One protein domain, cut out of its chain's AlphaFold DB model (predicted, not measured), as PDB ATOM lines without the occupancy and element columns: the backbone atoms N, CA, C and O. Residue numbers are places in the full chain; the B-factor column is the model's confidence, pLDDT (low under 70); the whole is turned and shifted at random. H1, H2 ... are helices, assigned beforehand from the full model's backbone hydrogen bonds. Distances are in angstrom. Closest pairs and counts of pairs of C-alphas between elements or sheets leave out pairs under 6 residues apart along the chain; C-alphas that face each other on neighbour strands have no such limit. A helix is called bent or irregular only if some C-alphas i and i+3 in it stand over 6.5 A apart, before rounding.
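What this domain is: This is residues 4 to 96 of the 104 residues of the protein "Hypothetical protein" of Haptolina ericina (UniProt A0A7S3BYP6). Look first for an open, drawn-out shape: one long, kinked helix, H2, makes one side of a long loop of chain, and an extended stretch, about residues 30 to 45, runs out beside it to its far end. At the end of the whole away from C-alpha 51, where H2 begins, lie two short helices, H1 and H3, apart from H2 and from each other, and residues 14 to 19 stick out there as a free loop. The printed part has 93 residues with three named helices in the order H1, H2, H3 and no named strand; the class is all helix, though under half of the residues, 46, are in named elements. It is extended, with a radius of gyration of the C-alphas of 21.6 A and spans of 57 by 39 by 25 A.

How they stand to each other: Begin at H2, residues 51 to 79, which has a kink of 32 degrees near residue 72. It is irregular, but only just: C-alphas 74 and 77 are 6.7 A apart. H3, residues 85 to 95, follows over a tight link of 5 residues, yet the two are apart. H1, residues 4 to 9, is apart from both H2 and H3. Every O i to N i+4 pair is within hydrogen-bond range in H3, against 22 of 25 in H2 and 1 of 2 in H1.

Where its parts are: Find C-alpha 51 at (33.184, -42.966, 19.151); from there H2 runs 40.8 A to C-alpha 79 at (28.171, -9.892, 42.570). H3 spans 15.2 A and ends at C-alpha 95, (25.888, 9.112, 33.518). H1 spans 9.2 A from C-alpha 4.

The domain as a whole: The C-alphas of Gly 18 and Gly 45, 59.6 A apart, are the two farthest apart. Residues 47 to 52 also stand free. The link from H1 to H2, 41 residues, is long. The printed part has no cut. Look for pLDDT under 70 at residues 4 to 6, 8 to 14 and 20 to 29; the mean of the printed part is 85.5.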
ATOM      1  N   PHE A   4       9.385   4.875  29.901       65.00
ATOM      2  CA  PHE A   4      10.543   4.141  29.385       65.00
ATOM      3  C   PHE A   4      10.145   3.014  28.431       65.00
ATOM      4  O   PHE A   4      10.801   2.783  27.412       65.00
ATOM      5  N   PHE A   5       9.074   2.293  28.765       62.28
ATOM      6  CA  PHE A   5       8.577   1.228  27.907       62.28
ATOM      7  C   PHE A   5       7.886   1.824  26.688       62.28
ATOM      8  O   PHE A   5       8.202   1.406  25.580       62.28
ATOM      9  N   GLN A   6       7.037   2.839  26.881       65.25
ATOM     10  CA  GLN A   6       6.256   3.458  25.810       65.25
ATOM     11  C   GLN A   6       7.133   3.891  24.620       65.25
ATOM     12  O   GLN A   6       6.894   3.469  23.494       65.25
ATOM     13  N   GLU A   7       8.230   4.613  24.876       73.25
ATOM     14  CA  GLU A   7       9.119   5.101  23.809       73.25
ATOM     15  C   GLU A   7       9.803   3.968  23.011       73.25
ATOM     16  O   GLU A   7      10.174   4.134  21.845       73.25
ATOM     17  N   ARG A   8      10.003   2.803  23.638       66.81
ATOM     18  CA  ARG A   8      10.665   1.651  23.013       66.81
ATOM     19  C   ARG A   8       9.710   0.786  22.208       66.81
ATOM     20  O   ARG A   8      10.136   0.254  21.187       66.81
ATOM     21  N   VAL A   9       8.455   0.652  22.640       65.62
ATOM     22  CA  VAL A   9       7.438  -0.099  21.886       65.62
ATOM     23  C   VAL A   9       6.838   0.692  20.738       65.62
ATOM     24  O   VAL A   9       6.580   0.089  19.702       65.62
ATOM     25  N   ASP A  10       6.735   2.020  20.842       68.75
ATOM     26  CA  ASP A  10       6.235   2.863  19.742       68.75
ATOM     27  C   ASP A  10       7.092   2.755  18.463       68.75
ATOM     28  O   ASP A  10       6.628   3.048  17.364       68.75
ATOM     29  N   LYS A  11       8.355   2.322  18.591       69.75
ATOM     30  CA  LYS A  11       9.295   2.141  17.473       69.75
ATOM     31  C   LYS A  11       9.318   0.711  16.918       69.75
ATOM     32  O   LYS A  11      10.035   0.462  15.950       69.75
ATOM     33  N   LEU A  12       8.598  -0.237  17.524       67.31
ATOM     34  CA  LEU A  12       8.563  -1.618  17.047       67.31
ATOM     35  C   LEU A  12       7.533  -1.755  15.918       67.31
ATOM     36  O   LEU A  12       6.386  -1.346  16.093       67.31
ATOM     37  N   PRO A  13       7.903  -2.339  14.764       62.12
ATOM     38  CA  PRO A  13       6.938  -2.598  13.709       62.12
ATOM     39  C   PRO A  13       5.928  -3.639  14.202       62.12
ATOM     40  O   PRO A  13       6.272  -4.801  14.420       62.12
ATOM     41  N   SER A  14       4.677  -3.216  14.380       66.94
ATOM     42  CA  SER A  14       3.552  -4.140  14.454       66.94
ATOM     43  C   SER A  14       3.223  -4.604  13.035       66.94
ATOM     44  O   SER A  14       3.010  -3.781  12.148       66.94
ATOM     45  N   TYR A  15       3.213  -5.917  12.802       71.44
ATOM     46  CA  TYR A  15       2.873  -6.508  11.499       71.44
ATOM     47  C   TYR A  15       1.363  -6.728  11.314       71.44
ATOM     48  O   TYR A  15       0.940  -7.285  10.301       71.44
ATOM     49  N   VAL A  16       0.556  -6.317  12.293       77.19
ATOM     50  CA  VAL A  16      -0.902  -6.435  12.280       77.19
ATOM     51  C   VAL A  16      -1.483  -5.028  12.396       77.19
ATOM     52  O   VAL A  16      -1.263  -4.339  13.393       77.19
ATOM     53  N   ASP A  17      -2.207  -4.588  11.365       73.25
ATOM     54  CA  ASP A  17      -2.832  -3.262  11.342       73.25
ATOM     55  C   ASP A  17      -3.775  -3.089  12.543       73.25
ATOM     56  O   ASP A  17      -4.730  -3.845  12.726       73.25
ATOM     57  N   GLY A  18      -3.496  -2.075  13.365       74.56
ATOM     58  CA  GLY A  18      -4.266  -1.760  14.571       74.56
ATOM     59  C   GLY A  18      -3.893  -2.566  15.817       74.56
ATOM     60  O   GLY A  18      -4.513  -2.359  16.861       74.56
ATOM     61  N   ASP A  19      -2.897  -3.452  15.744       74.38
ATOM     62  CA  ASP A  19      -2.399  -4.159  16.922       74.38
ATOM     63  C   ASP A  19      -1.508  -3.244  17.774       74.38
ATOM     64  O   ASP A  19      -0.667  -2.494  17.269       74.38
ATOM     65  N   VAL A  20      -1.722  -3.300  19.085       68.12
ATOM     66  CA  VAL A  20      -1.022  -2.503  20.091       68.12
ATOM     67  C   VAL A  20      -0.324  -3.485  21.008       68.12
ATOM     68  O   VAL A  20      -0.981  -4.286  21.672       68.12
ATOM     69  N   PHE A  21       1.005  -3.403  21.094       65.62
ATOM     70  CA  PHE A  21       1.742  -4.182  22.079       65.62
ATOM     71  C   PHE A  21       1.276  -3.783  23.481       65.62
ATOM     72  O   PHE A  21       1.601  -2.708  23.990       65.62
ATOM     73  N   VAL A  22       0.506  -4.664  24.111       66.06
ATOM     74  CA  VAL A  22       0.155  -4.541  25.518       66.06
ATOM     75  C   VAL A  22       1.262  -5.243  26.297       66.06
ATOM     76  O   VAL A  22       1.340  -6.476  26.246       66.06
ATOM     77  N   PRO A  23       2.143  -4.510  27.007       61.69
ATOM     78  CA  PRO A  23       3.113  -5.161  27.868       61.69
ATOM     79  C   PRO A  23       2.350  -6.037  28.870       61.69
ATOM     80  O   PRO A  23       1.328  -5.590  29.405       61.69
ATOM     81  N   PRO A  24       2.803  -7.275  29.129       62.66
ATOM     82  CA  PRO A  24       2.171  -8.122  30.128       62.66
ATOM     83  C   PRO A  24       2.066  -7.347  31.446       62.66
ATOM     84  O   PRO A  24       3.054  -6.802  31.938       62.66
ATOM     85  N   PHE A  25       0.853  -7.259  31.996       52.94
ATOM     86  CA  PHE A  25       0.612  -6.587  33.269       52.94
ATOM     87  C   PHE A  25       1.362  -7.338  34.379       52.94
ATOM     88  O   PHE A  25       1.003  -8.451  34.753       52.94
ATOM     89  N   GLY A  26       2.437  -6.730  34.876       60.03
ATOM     90  CA  GLY A  26       3.332  -7.298  35.878       60.03
ATOM     91  C   GLY A  26       4.695  -6.610  35.843       60.03
ATOM     92  O   GLY A  26       5.058  -5.967  34.861       60.03
ATOM     93  N   MET A  27       5.465  -6.724  36.923       58.41
ATOM     94  CA  MET A  27       6.798  -6.127  37.020       58.41
ATOM     95  C   MET A  27       7.826  -7.011  36.286       58.41
ATOM     96  O   MET A  27       8.692  -7.616  36.909       58.41
ATOM     97  N   ILE A  28       7.718  -7.141  34.956       59.81
ATOM     98  CA  ILE A  28       8.799  -7.730  34.151       59.81
ATOM     99  C   ILE A  28       9.871  -6.653  33.989       59.81
ATOM    100  O   ILE A  28       9.926  -5.934  32.993       59.81
ATOM    101  N   THR A  29      10.712  -6.495  35.009       68.25
ATOM    102  CA  THR A  29      11.911  -5.673  34.874       68.25
ATOM    103  C   THR A  29      12.904  -6.417  33.982       68.25
ATOM    104  O   THR A  29      13.147  -7.611  34.186       68.25
ATOM    105  N   PRO A  30      13.477  -5.767  32.955       73.62
ATOM    106  CA  PRO A  30      14.384  -6.451  32.051       73.62
ATOM    107  C   PRO A  30      15.631  -6.882  32.825       73.62
ATOM    108  O   PRO A  30      16.406  -6.053  33.303       73.62
ATOM    109  N   ALA A  31      15.836  -8.190  32.959       81.75
ATOM    110  CA  ALA A  31      17.025  -8.737  33.597       81.75
ATOM    111  C   ALA A  31      18.259  -8.553  32.700       81.75
ATOM    112  O   ALA A  31      18.168  -8.462  31.474       81.75
ATOM    113  N   ARG A  32      19.444  -8.491  33.311       87.94
ATOM    114  CA  ARG A  32      20.707  -8.535  32.567       87.94
ATOM    115  C   ARG A  32      20.973  -9.959  32.064       87.94
ATOM    116  O   ARG A  32      20.785 -10.916  32.811       87.94
ATOM    117  N   HIS A  33      21.457 -10.075  30.830       89.88
ATOM    118  CA  HIS A  33      21.984 -11.327  30.285       89.88
ATOM    119  C   HIS A  33      23.482 -11.427  30.587       89.88
ATOM    120  O   HIS A  33      24.201 -10.436  30.458       89.88
ATOM    121  N   TYR A  34      23.945 -12.616  30.972       92.06
ATOM    122  CA  TYR A  34      25.350 -12.888  31.267       92.06
ATOM    123  C   TYR A  34      25.880 -13.939  30.301       92.06
ATOM    124  O   TYR A  34      25.205 -14.930  30.027       92.06
ATOM    125  N   PHE A  35      27.097 -13.724  29.813       92.50
ATOM    126  CA  PHE A  35      27.755 -14.605  28.857       92.50
ATOM    127  C   PHE A  35      29.134 -14.982  29.386       92.50
ATOM    128  O   PHE A  35      29.878 -14.122  29.861       92.50
ATOM    129  N   LEU A  36      29.480 -16.262  29.276       93.31
ATOM    130  CA  LEU A  36      30.809 -16.774  29.577       93.31
ATOM    131  C   LEU A  36      31.273 -17.625  28.398       93.31
ATOM    132  O   LEU A  36      30.710 -18.683  28.130       93.31
ATOM    133  N   PHE A  37      32.290 -17.142  27.693       92.31
ATOM    134  CA  PHE A  37      32.914 -17.866  26.593       92.31
ATOM    135  C   PHE A  37      34.087 -18.674  27.140       92.31
ATOM    136  O   PHE A  37      35.002 -18.109  27.740       92.31
ATOM    137  N   GLY A  38      34.017 -19.994  26.977       90.00
ATOM    138  CA  GLY A  38      35.089 -20.905  27.360       90.00
ATOM    139  C   GLY A  38      36.208 -20.960  26.321       90.00
ATOM    140  O   GLY A  38      36.099 -20.409  25.226       90.00
ATOM    141  N   GLU A  39      37.279 -21.663  26.672       92.12
ATOM    142  CA  GLU A  39      38.372 -21.954  25.748       92.12
ATOM    143  C   GLU A  39      37.925 -22.905  24.636       92.12
ATOM    144  O   GLU A  39      37.136 -23.830  24.863       92.12
ATOM    145  N   ALA A  40      38.477 -22.697  23.438       92.38
ATOM    146  CA  ALA A  40      38.286 -23.610  22.324       92.38
ATOM    147  C   ALA A  40      38.828 -25.003  22.673       92.38
ATOM    148  O   ALA A  40      39.860 -25.149  23.331       92.38
ATOM    149  N   VAL A  41      38.127 -26.039  22.220       90.19
ATOM    150  CA  VAL A  41      38.584 -27.421  22.357       90.19
ATOM    151  C   VAL A  41      39.363 -27.789  21.100       90.19
ATOM    152  O   VAL A  41      38.834 -27.666  19.998       90.19
ATOM    153  N   SER A  42      40.614 -28.224  21.265       90.62
ATOM    154  CA  SER A  42      41.378 -28.777  20.148       90.62
ATOM    155  C   SER A  42      40.800 -30.129  19.751       90.62
ATOM    156  O   SER A  42      40.556 -30.982  20.603       90.62
ATOM    157  N   THR A  43      40.594 -30.312  18.452       91.81
ATOM    158  CA  THR A  43      40.191 -31.588  17.852       91.81
ATOM    159  C   THR A  43      41.344 -32.244  17.095       91.81
ATOM    160  O   THR A  43      41.130 -33.184  16.331       91.81
ATOM    161  N   GLU A  44      42.569 -31.734  17.249       93.94
ATOM    162  CA  GLU A  44      43.749 -32.311  16.609       93.94
ATOM    163  C   GLU A  44      43.992 -33.735  17.116       93.94
ATOM    164  O   GLU A  44      44.001 -33.994  18.318       93.94
ATOM    165  N   GLY A  45      44.188 -34.670  16.185       91.19
ATOM    166  CA  GLY A  45      44.450 -36.074  16.504       91.19
ATOM    167  C   GLY A  45      43.218 -36.898  16.893       91.19
ATOM    168  O   GLY A  45      43.377 -38.068  17.229       91.19
ATOM    169  N   ILE A  46      42.009 -36.334  16.821       92.50
ATOM    170  CA  ILE A  46      40.765 -37.048  17.138       92.50
ATOM    171  C   ILE A  46      40.163 -37.612  15.850       92.50
ATOM    172  O   ILE A  46      39.802 -36.855  14.948       92.50
ATOM    173  N   ASP A  47      40.053 -38.941  15.752       94.06
ATOM    174  CA  ASP A  47      39.348 -39.586  14.640       94.06
ATOM    175  C   ASP A  47      37.830 -39.446  14.853       94.06
ATOM    176  O   ASP A  47      37.305 -39.967  15.838       94.06
ATOM    177  N   PRO A  48      37.082 -38.799  13.940       92.75
ATOM    178  CA  PRO A  48      35.626 -38.683  14.053       92.75
ATOM    179  C   PRO A  48      34.882 -40.029  14.001       92.75
ATOM    180  O   PRO A  48      33.683 -40.074  14.275       92.75
ATOM    181  N   LYS A  49      35.549 -41.123  13.614       96.00
ATOM    182  CA  LYS A  49      34.993 -42.484  13.654       96.00
ATOM    183  C   LYS A  49      35.263 -43.200  14.975       96.00
ATOM    184  O   LYS A  49      34.615 -44.213  15.245       96.00
ATOM    185  N   ASP A  50      36.180 -42.685  15.792       96.25
ATOM    186  CA  ASP A  50      36.406 -43.172  17.144       96.25
ATOM    187  C   ASP A  50      35.352 -42.568  18.074       96.25
ATOM    188  O   ASP A  50      35.442 -41.431  18.549       96.25
ATOM    189  N   ARG A  51      34.306 -43.359  18.305       96.19
ATOM    190  CA  ARG A  51      33.184 -42.966  19.151       96.19
ATOM    191  C   ARG A  51      33.619 -42.680  20.586       96.19
ATOM    192  O   ARG A  51      33.110 -41.734  21.176       96.19
ATOM    193  N   GLU A  52      34.532 -43.471  21.142       96.00
ATOM    194  CA  GLU A  52      34.945 -43.318  22.538       96.00
ATOM    195  C   GLU A  52      35.746 -42.027  22.723       96.00
ATOM    196  O   GLU A  52      35.463 -41.249  23.638       96.00
ATOM    197  N   ALA A  53      36.676 -41.742  21.805       93.81
ATOM    198  CA  ALA A  53      37.423 -40.489  21.811       93.81
ATOM    199  C   ALA A  53      36.493 -39.272  21.658       93.81
ATOM    200  O   ALA A  53      36.615 -38.295  22.401       93.81
ATOM    201  N   CYS A  54      35.514 -39.337  20.748       95.56
ATOM    202  CA  CYS A  54      34.523 -38.271  20.587       95.56
ATOM    203  C   CYS A  54      33.682 -38.069  21.859       95.56
ATOM    204  O   CYS A  54      33.494 -36.932  22.300       95.56
ATOM    205  N   ASP A  55      33.203 -39.153  22.471       96.31
ATOM    206  CA  ASP A  55      32.371 -39.097  23.676       96.31
ATOM    207  C   ASP A  55      33.127 -38.441  24.849       96.31
ATOM    208  O   ASP A  55      32.551 -37.629  25.579       96.31
ATOM    209  N   GLN A  56      34.434 -38.695  24.995       94.75
ATOM    210  CA  GLN A  56      35.275 -38.047  26.011       94.75
ATOM    211  C   GLN A  56      35.402 -36.528  25.799       94.75
ATOM    212  O   GLN A  56      35.324 -35.746  26.757       94.75
ATOM    213  N   VAL A  57      35.550 -36.087  24.545       95.38
ATOM    214  CA  VAL A  57      35.591 -34.659  24.189       95.38
ATOM    215  C   VAL A  57      34.272 -33.982  24.540       95.38
ATOM    216  O   VAL A  57      34.266 -32.935  25.194       95.38
ATOM    217  N   TYR A  58      33.148 -34.590  24.157       95.44
ATOM    218  CA  TYR A  58      31.823 -34.058  24.461       95.44
ATOM    219  C   TYR A  58      31.552 -34.012  25.964       95.44
ATOM    220  O   TYR A  58      31.042 -33.003  26.451       95.44
ATOM    221  N   ALA A  59      31.924 -35.052  26.712       95.88
ATOM    222  CA  ALA A  59      31.789 -35.070  28.166       95.88
ATOM    223  C   ALA A  59      32.589 -33.930  28.819       95.88
ATOM    224  O   ALA A  59      32.069 -33.208  29.674       95.88
ATOM    225  N   THR A  60      33.821 -33.705  28.355       94.31
ATOM    226  CA  THR A  60      34.666 -32.599  28.818       94.31
ATOM    227  C   THR A  60      34.036 -31.242  28.510       94.31
ATOM    228  O   THR A  60      33.938 -30.386  29.391       94.31
ATOM    229  N   LEU A  61      33.575 -31.036  27.272       95.88
ATOM    230  CA  LEU A  61      32.942 -29.787  26.856       95.88
ATOM    231  C   LEU A  61      31.657 -29.518  27.646       95.88
ATOM    232  O   LEU A  61      31.448 -28.403  28.124       95.88
ATOM    233  N   ARG A  62      30.829 -30.547  27.841       96.69
ATOM    234  CA  ARG A  62      29.614 -30.473  28.651       96.69
ATOM    235  C   ARG A  62      29.927 -30.026  30.076       96.69
ATOM    236  O   ARG A  62      29.321 -29.067  30.542       96.69
ATOM    237  N   SER A  63      30.908 -30.653  30.724       96.69
ATOM    238  CA  SER A  63      31.321 -30.271  32.077       96.69
ATOM    239  C   SER A  63      31.790 -28.812  32.138       96.69
ATOM    240  O   SER A  63      31.405 -28.076  33.044       96.69
ATOM    241  N   ARG A  64      32.563 -28.344  31.146       96.44
ATOM    242  CA  ARG A  64      32.997 -26.935  31.066       96.44
ATOM    243  C   ARG A  64      31.813 -25.970  30.962       96.44
ATOM    244  O   ARG A  64      31.811 -24.947  31.642       96.44
ATOM    245  N   VAL A  65      30.811 -26.293  30.143       96.69
ATOM    246  CA  VAL A  65      29.599 -25.472  29.992       96.69
ATOM    247  C   VAL A  65      28.778 -25.463  31.281       96.69
ATOM    248  O   VAL A  65      28.404 -24.391  31.750       96.69
ATOM    249  N   GLU A  66      28.537 -26.628  31.885       97.81
ATOM    250  CA  GLU A  66      27.774 -26.754  33.135       97.81
ATOM    251  C   GLU A  66      28.445 -25.979  34.281       97.81
ATOM    252  O   GLU A  66      27.792 -25.177  34.952       97.81
ATOM    253  N   ASN A  67      29.764 -26.119  34.439       96.88
ATOM    254  CA  ASN A  67      30.539 -25.351  35.416       96.88
ATOM    255  C   ASN A  67      30.511 -23.845  35.118       96.88
ATOM    256  O   ASN A  67      30.400 -23.029  36.033       96.88
ATOM    257  N   GLY A  68      30.565 -23.460  33.841       96.44
ATOM    258  CA  GLY A  68      30.446 -22.066  33.428       96.44
ATOM    259  C   GLY A  68      29.092 -21.453  33.793       96.44
ATOM    260  O   GLY A  68      29.038 -20.338  34.312       96.44
ATOM    261  N   ILE A  69      28.001 -22.194  33.590       96.75
ATOM    262  CA  ILE A  69      26.651 -21.784  34.000       96.75
ATOM    263  C   ILE A  69      26.570 -21.658  35.523       96.75
ATOM    264  O   ILE A  69      26.068 -20.649  36.021       96.75
ATOM    265  N   ALA A  70      27.098 -22.636  36.264       97.38
ATOM    266  CA  ALA A  70      27.120 -22.599  37.723       97.38
ATOM    267  C   ALA A  70      27.874 -21.364  38.242       97.38
ATOM    268  O   ALA A  70      27.369 -20.654  39.109       97.38
ATOM    269  N   ARG A  71      29.031 -21.039  37.649       95.56
ATOM    270  CA  ARG A  71      29.778 -19.810  37.954       95.56
ATOM    271  C   ARG A  71      28.947 -18.554  37.684       95.56
ATOM    272  O   ARG A  71      28.888 -17.655  38.522       95.56
ATOM    273  N   LEU A  72      28.276 -18.482  36.531       95.12
ATOM    274  CA  LEU A  72      27.423 -17.339  36.197       95.12
ATOM    275  C   LEU A  72      26.301 -17.136  37.225       95.12
ATOM    276  O   LEU A  72      26.017 -16.002  37.612       95.12
ATOM    277  N   GLN A  73      25.675 -18.223  37.673       95.00
ATOM    278  CA  GLN A  73      24.557 -18.190  38.614       95.00
ATOM    279  C   GLN A  73      24.985 -17.874  40.047       95.00
ATOM    280  O   GLN A  73      24.311 -17.092  40.714       95.00
ATOM    281  N   ASN A  74      26.081 -18.478  40.506       96.25
ATOM    282  CA  ASN A  74      26.450 -18.487  41.919       96.25
ATOM    283  C   ASN A  74      27.473 -17.408  42.287       96.25
ATOM    284  O   ASN A  74      27.522 -16.995  43.440       96.25
ATOM    285  N   GLU A  75      28.267 -16.936  41.325       94.75
ATOM    286  CA  GLU A  75      29.344 -15.974  41.583       94.75
ATOM    287  C   GLU A  75      29.094 -14.651  40.857       94.75
ATOM    288  O   GLU A  75      29.006 -13.595  41.482       94.75
ATOM    289  N   VAL A  76      28.918 -14.701  39.534       94.06
ATOM    290  CA  VAL A  76      28.912 -13.494  38.691       94.06
ATOM    291  C   VAL A  76      27.630 -12.683  38.861       94.06
ATOM    292  O   VAL A  76      27.683 -11.476  39.090       94.06
ATOM    293  N   ARG A  77      26.464 -13.330  38.761       92.75
ATOM    294  CA  ARG A  77      25.170 -12.645  38.876       92.75
ATOM    295  C   ARG A  77      24.936 -12.045  40.270       92.75
ATOM    296  O   ARG A  77      24.472 -10.908  40.318       92.75
ATOM    297  N   PRO A  78      25.237 -12.732  41.391       92.38
ATOM    298  CA  PRO A  78      25.060 -12.155  42.725       92.38
ATOM    299  C   PRO A  78      26.010 -10.988  43.022       92.38
ATOM    300  O   PRO A  78      25.655 -10.102  43.794       92.38
ATOM    301  N   ALA A  79      27.195 -10.966  42.404       92.75
ATOM    302  CA  ALA A  79      28.171  -9.892  42.570       92.75
ATOM    303  C   ALA A  79      27.880  -8.641  41.710       92.75
ATOM    304  O   ALA A  79      28.534  -7.610  41.887       92.75
ATOM    305  N   ASP A  80      26.916  -8.691  40.781       93.69
ATOM    306  CA  ASP A  80      26.610  -7.558  39.902       93.69
ATOM    307  C   ASP A  80      25.847  -6.448  40.643       93.69
ATOM    308  O   ASP A  80      24.642  -6.533  40.901       93.69
ATOM    309  N   THR A  81      26.545  -5.341  40.910       92.38
ATOM    310  CA  THR A  81      25.977  -4.135  41.537       92.38
ATOM    311  C   THR A  81      24.803  -3.550  40.738       92.38
ATOM    312  O   THR A  81      23.873  -2.993  41.328       92.38
ATOM    313  N   PHE A  82      24.818  -3.712  39.413       92.19
ATOM    314  CA  PHE A  82      23.805  -3.223  38.473       92.19
ATOM    315  C   PHE A  82      22.974  -4.365  37.864       92.19
ATOM    316  O   PHE A  82      22.371  -4.206  36.799       92.19
ATOM    317  N   GLY A  83      22.927  -5.520  38.539       87.62
ATOM    318  CA  GLY A  83      22.069  -6.639  38.151       87.62
ATOM    319  C   GLY A  83      20.578  -6.322  38.318       87.62
ATOM    320  O   GLY A  83      19.751  -6.831  37.560       87.62
ATOM    321  N   ASP A  84      20.248  -5.448  39.276       88.25
ATOM    322  CA  ASP A  84      18.911  -4.884  39.474       88.25
ATOM    323  C   ASP A  84      18.613  -3.755  38.471       88.25
ATOM    324  O   ASP A  84      19.442  -2.871  38.228       88.25
ATOM    325  N   PHE A  85      17.398  -3.756  37.916       86.25
ATOM    326  CA  PHE A  85      16.989  -2.775  36.912       86.25
ATOM    327  C   PHE A  85      16.931  -1.350  37.466       86.25
ATOM    328  O   PHE A  85      17.358  -0.436  36.768       86.25
ATOM    329  N   GLY A  86      16.454  -1.148  38.697       88.25
ATOM    330  CA  GLY A  86      16.306   0.187  39.277       88.25
ATOM    331  C   GLY A  86      17.654   0.877  39.468       88.25
ATOM    332  O   GLY A  86      17.854   2.000  39.001       88.25
ATOM    333  N   LYS A  87      18.620   0.175  40.077       89.75
ATOM    334  CA  LYS A  87      19.994   0.692  40.243       89.75
ATOM    335  C   LYS A  87      20.656   1.002  38.904       89.75
ATOM    336  O   LYS A  87      21.321   2.028  38.765       89.75
ATOM    337  N   ARG A  88      20.468   0.123  37.920       91.88
ATOM    338  CA  ARG A  88      21.013   0.306  36.575       91.88
ATOM    339  C   ARG A  88      20.380   1.492  35.853       91.88
ATOM    340  O   ARG A  88      21.114   2.314  35.324       91.88
ATOM    341  N   ALA A  89      19.054   1.608  35.869       89.56
ATOM    342  CA  ALA A  89      18.339   2.709  35.230       89.56
ATOM    343  C   ALA A  89      18.754   4.061  35.822       89.56
ATOM    344  O   ALA A  89      18.996   5.006  35.077       89.56
ATOM    345  N   ALA A  90      18.914   4.137  37.149       92.00
ATOM    346  CA  ALA A  90      19.430   5.334  37.803       92.00
ATOM    347  C   ALA A  90      20.843   5.681  37.308       92.00
ATOM    348  O   ALA A  90      21.083   6.812  36.895       92.00
ATOM    349  N   TYR A  91      21.766   4.713  37.290       93.06
ATOM    350  CA  TYR A  91      23.125   4.935  36.786       93.06
ATOM    351  C   TYR A  91      23.123   5.428  35.332       93.06
ATOM    352  O   TYR A  91      23.745   6.439  35.018       93.06
ATOM    353  N   GLU A  92      22.390   4.749  34.453       92.31
ATOM    354  CA  GLU A  92      22.338   5.080  33.027       92.31
ATOM    355  C   GLU A  92      21.733   6.470  32.781       92.31
ATOM    356  O   GLU A  92      22.229   7.207  31.933       92.31
ATOM    357  N   ALA A  93      20.727   6.871  33.564       92.19
ATOM    358  CA  ALA A  93      20.138   8.206  33.484       92.19
ATOM    359  C   ALA A  93      21.100   9.312  33.949       92.19
ATOM    360  O   ALA A  93      21.163  10.367  33.323       92.19
ATOM    361  N   PHE A  94      21.859   9.082  35.029       94.25
ATOM    362  CA  PHE A  94      22.793  10.081  35.562       94.25
ATOM    363  C   PHE A  94      24.060  10.231  34.720       94.25
ATOM    364  O   PHE A  94      24.550  11.345  34.546       94.25
ATOM    365  N   TYR A  95      24.601   9.122  34.216       92.25
ATOM    366  CA  TYR A  95      25.888   9.112  33.518       92.25
ATOM    367  C   TYR A  95      25.760   9.078  31.991       92.25
ATOM    368  O   TYR A  95      26.766   9.220  31.301       92.25
ATOM    369  N   GLY A  96      24.553   8.879  31.444       90.62
ATOM    370  CA  GLY A  96      24.317   8.810  29.996       90.62
ATOM    371  C   GLY A  96      25.047   7.654  29.301       90.62
ATOM    372  O   GLY A  96      25.220   7.670  28.085       90.62
TER     373      GLY A  96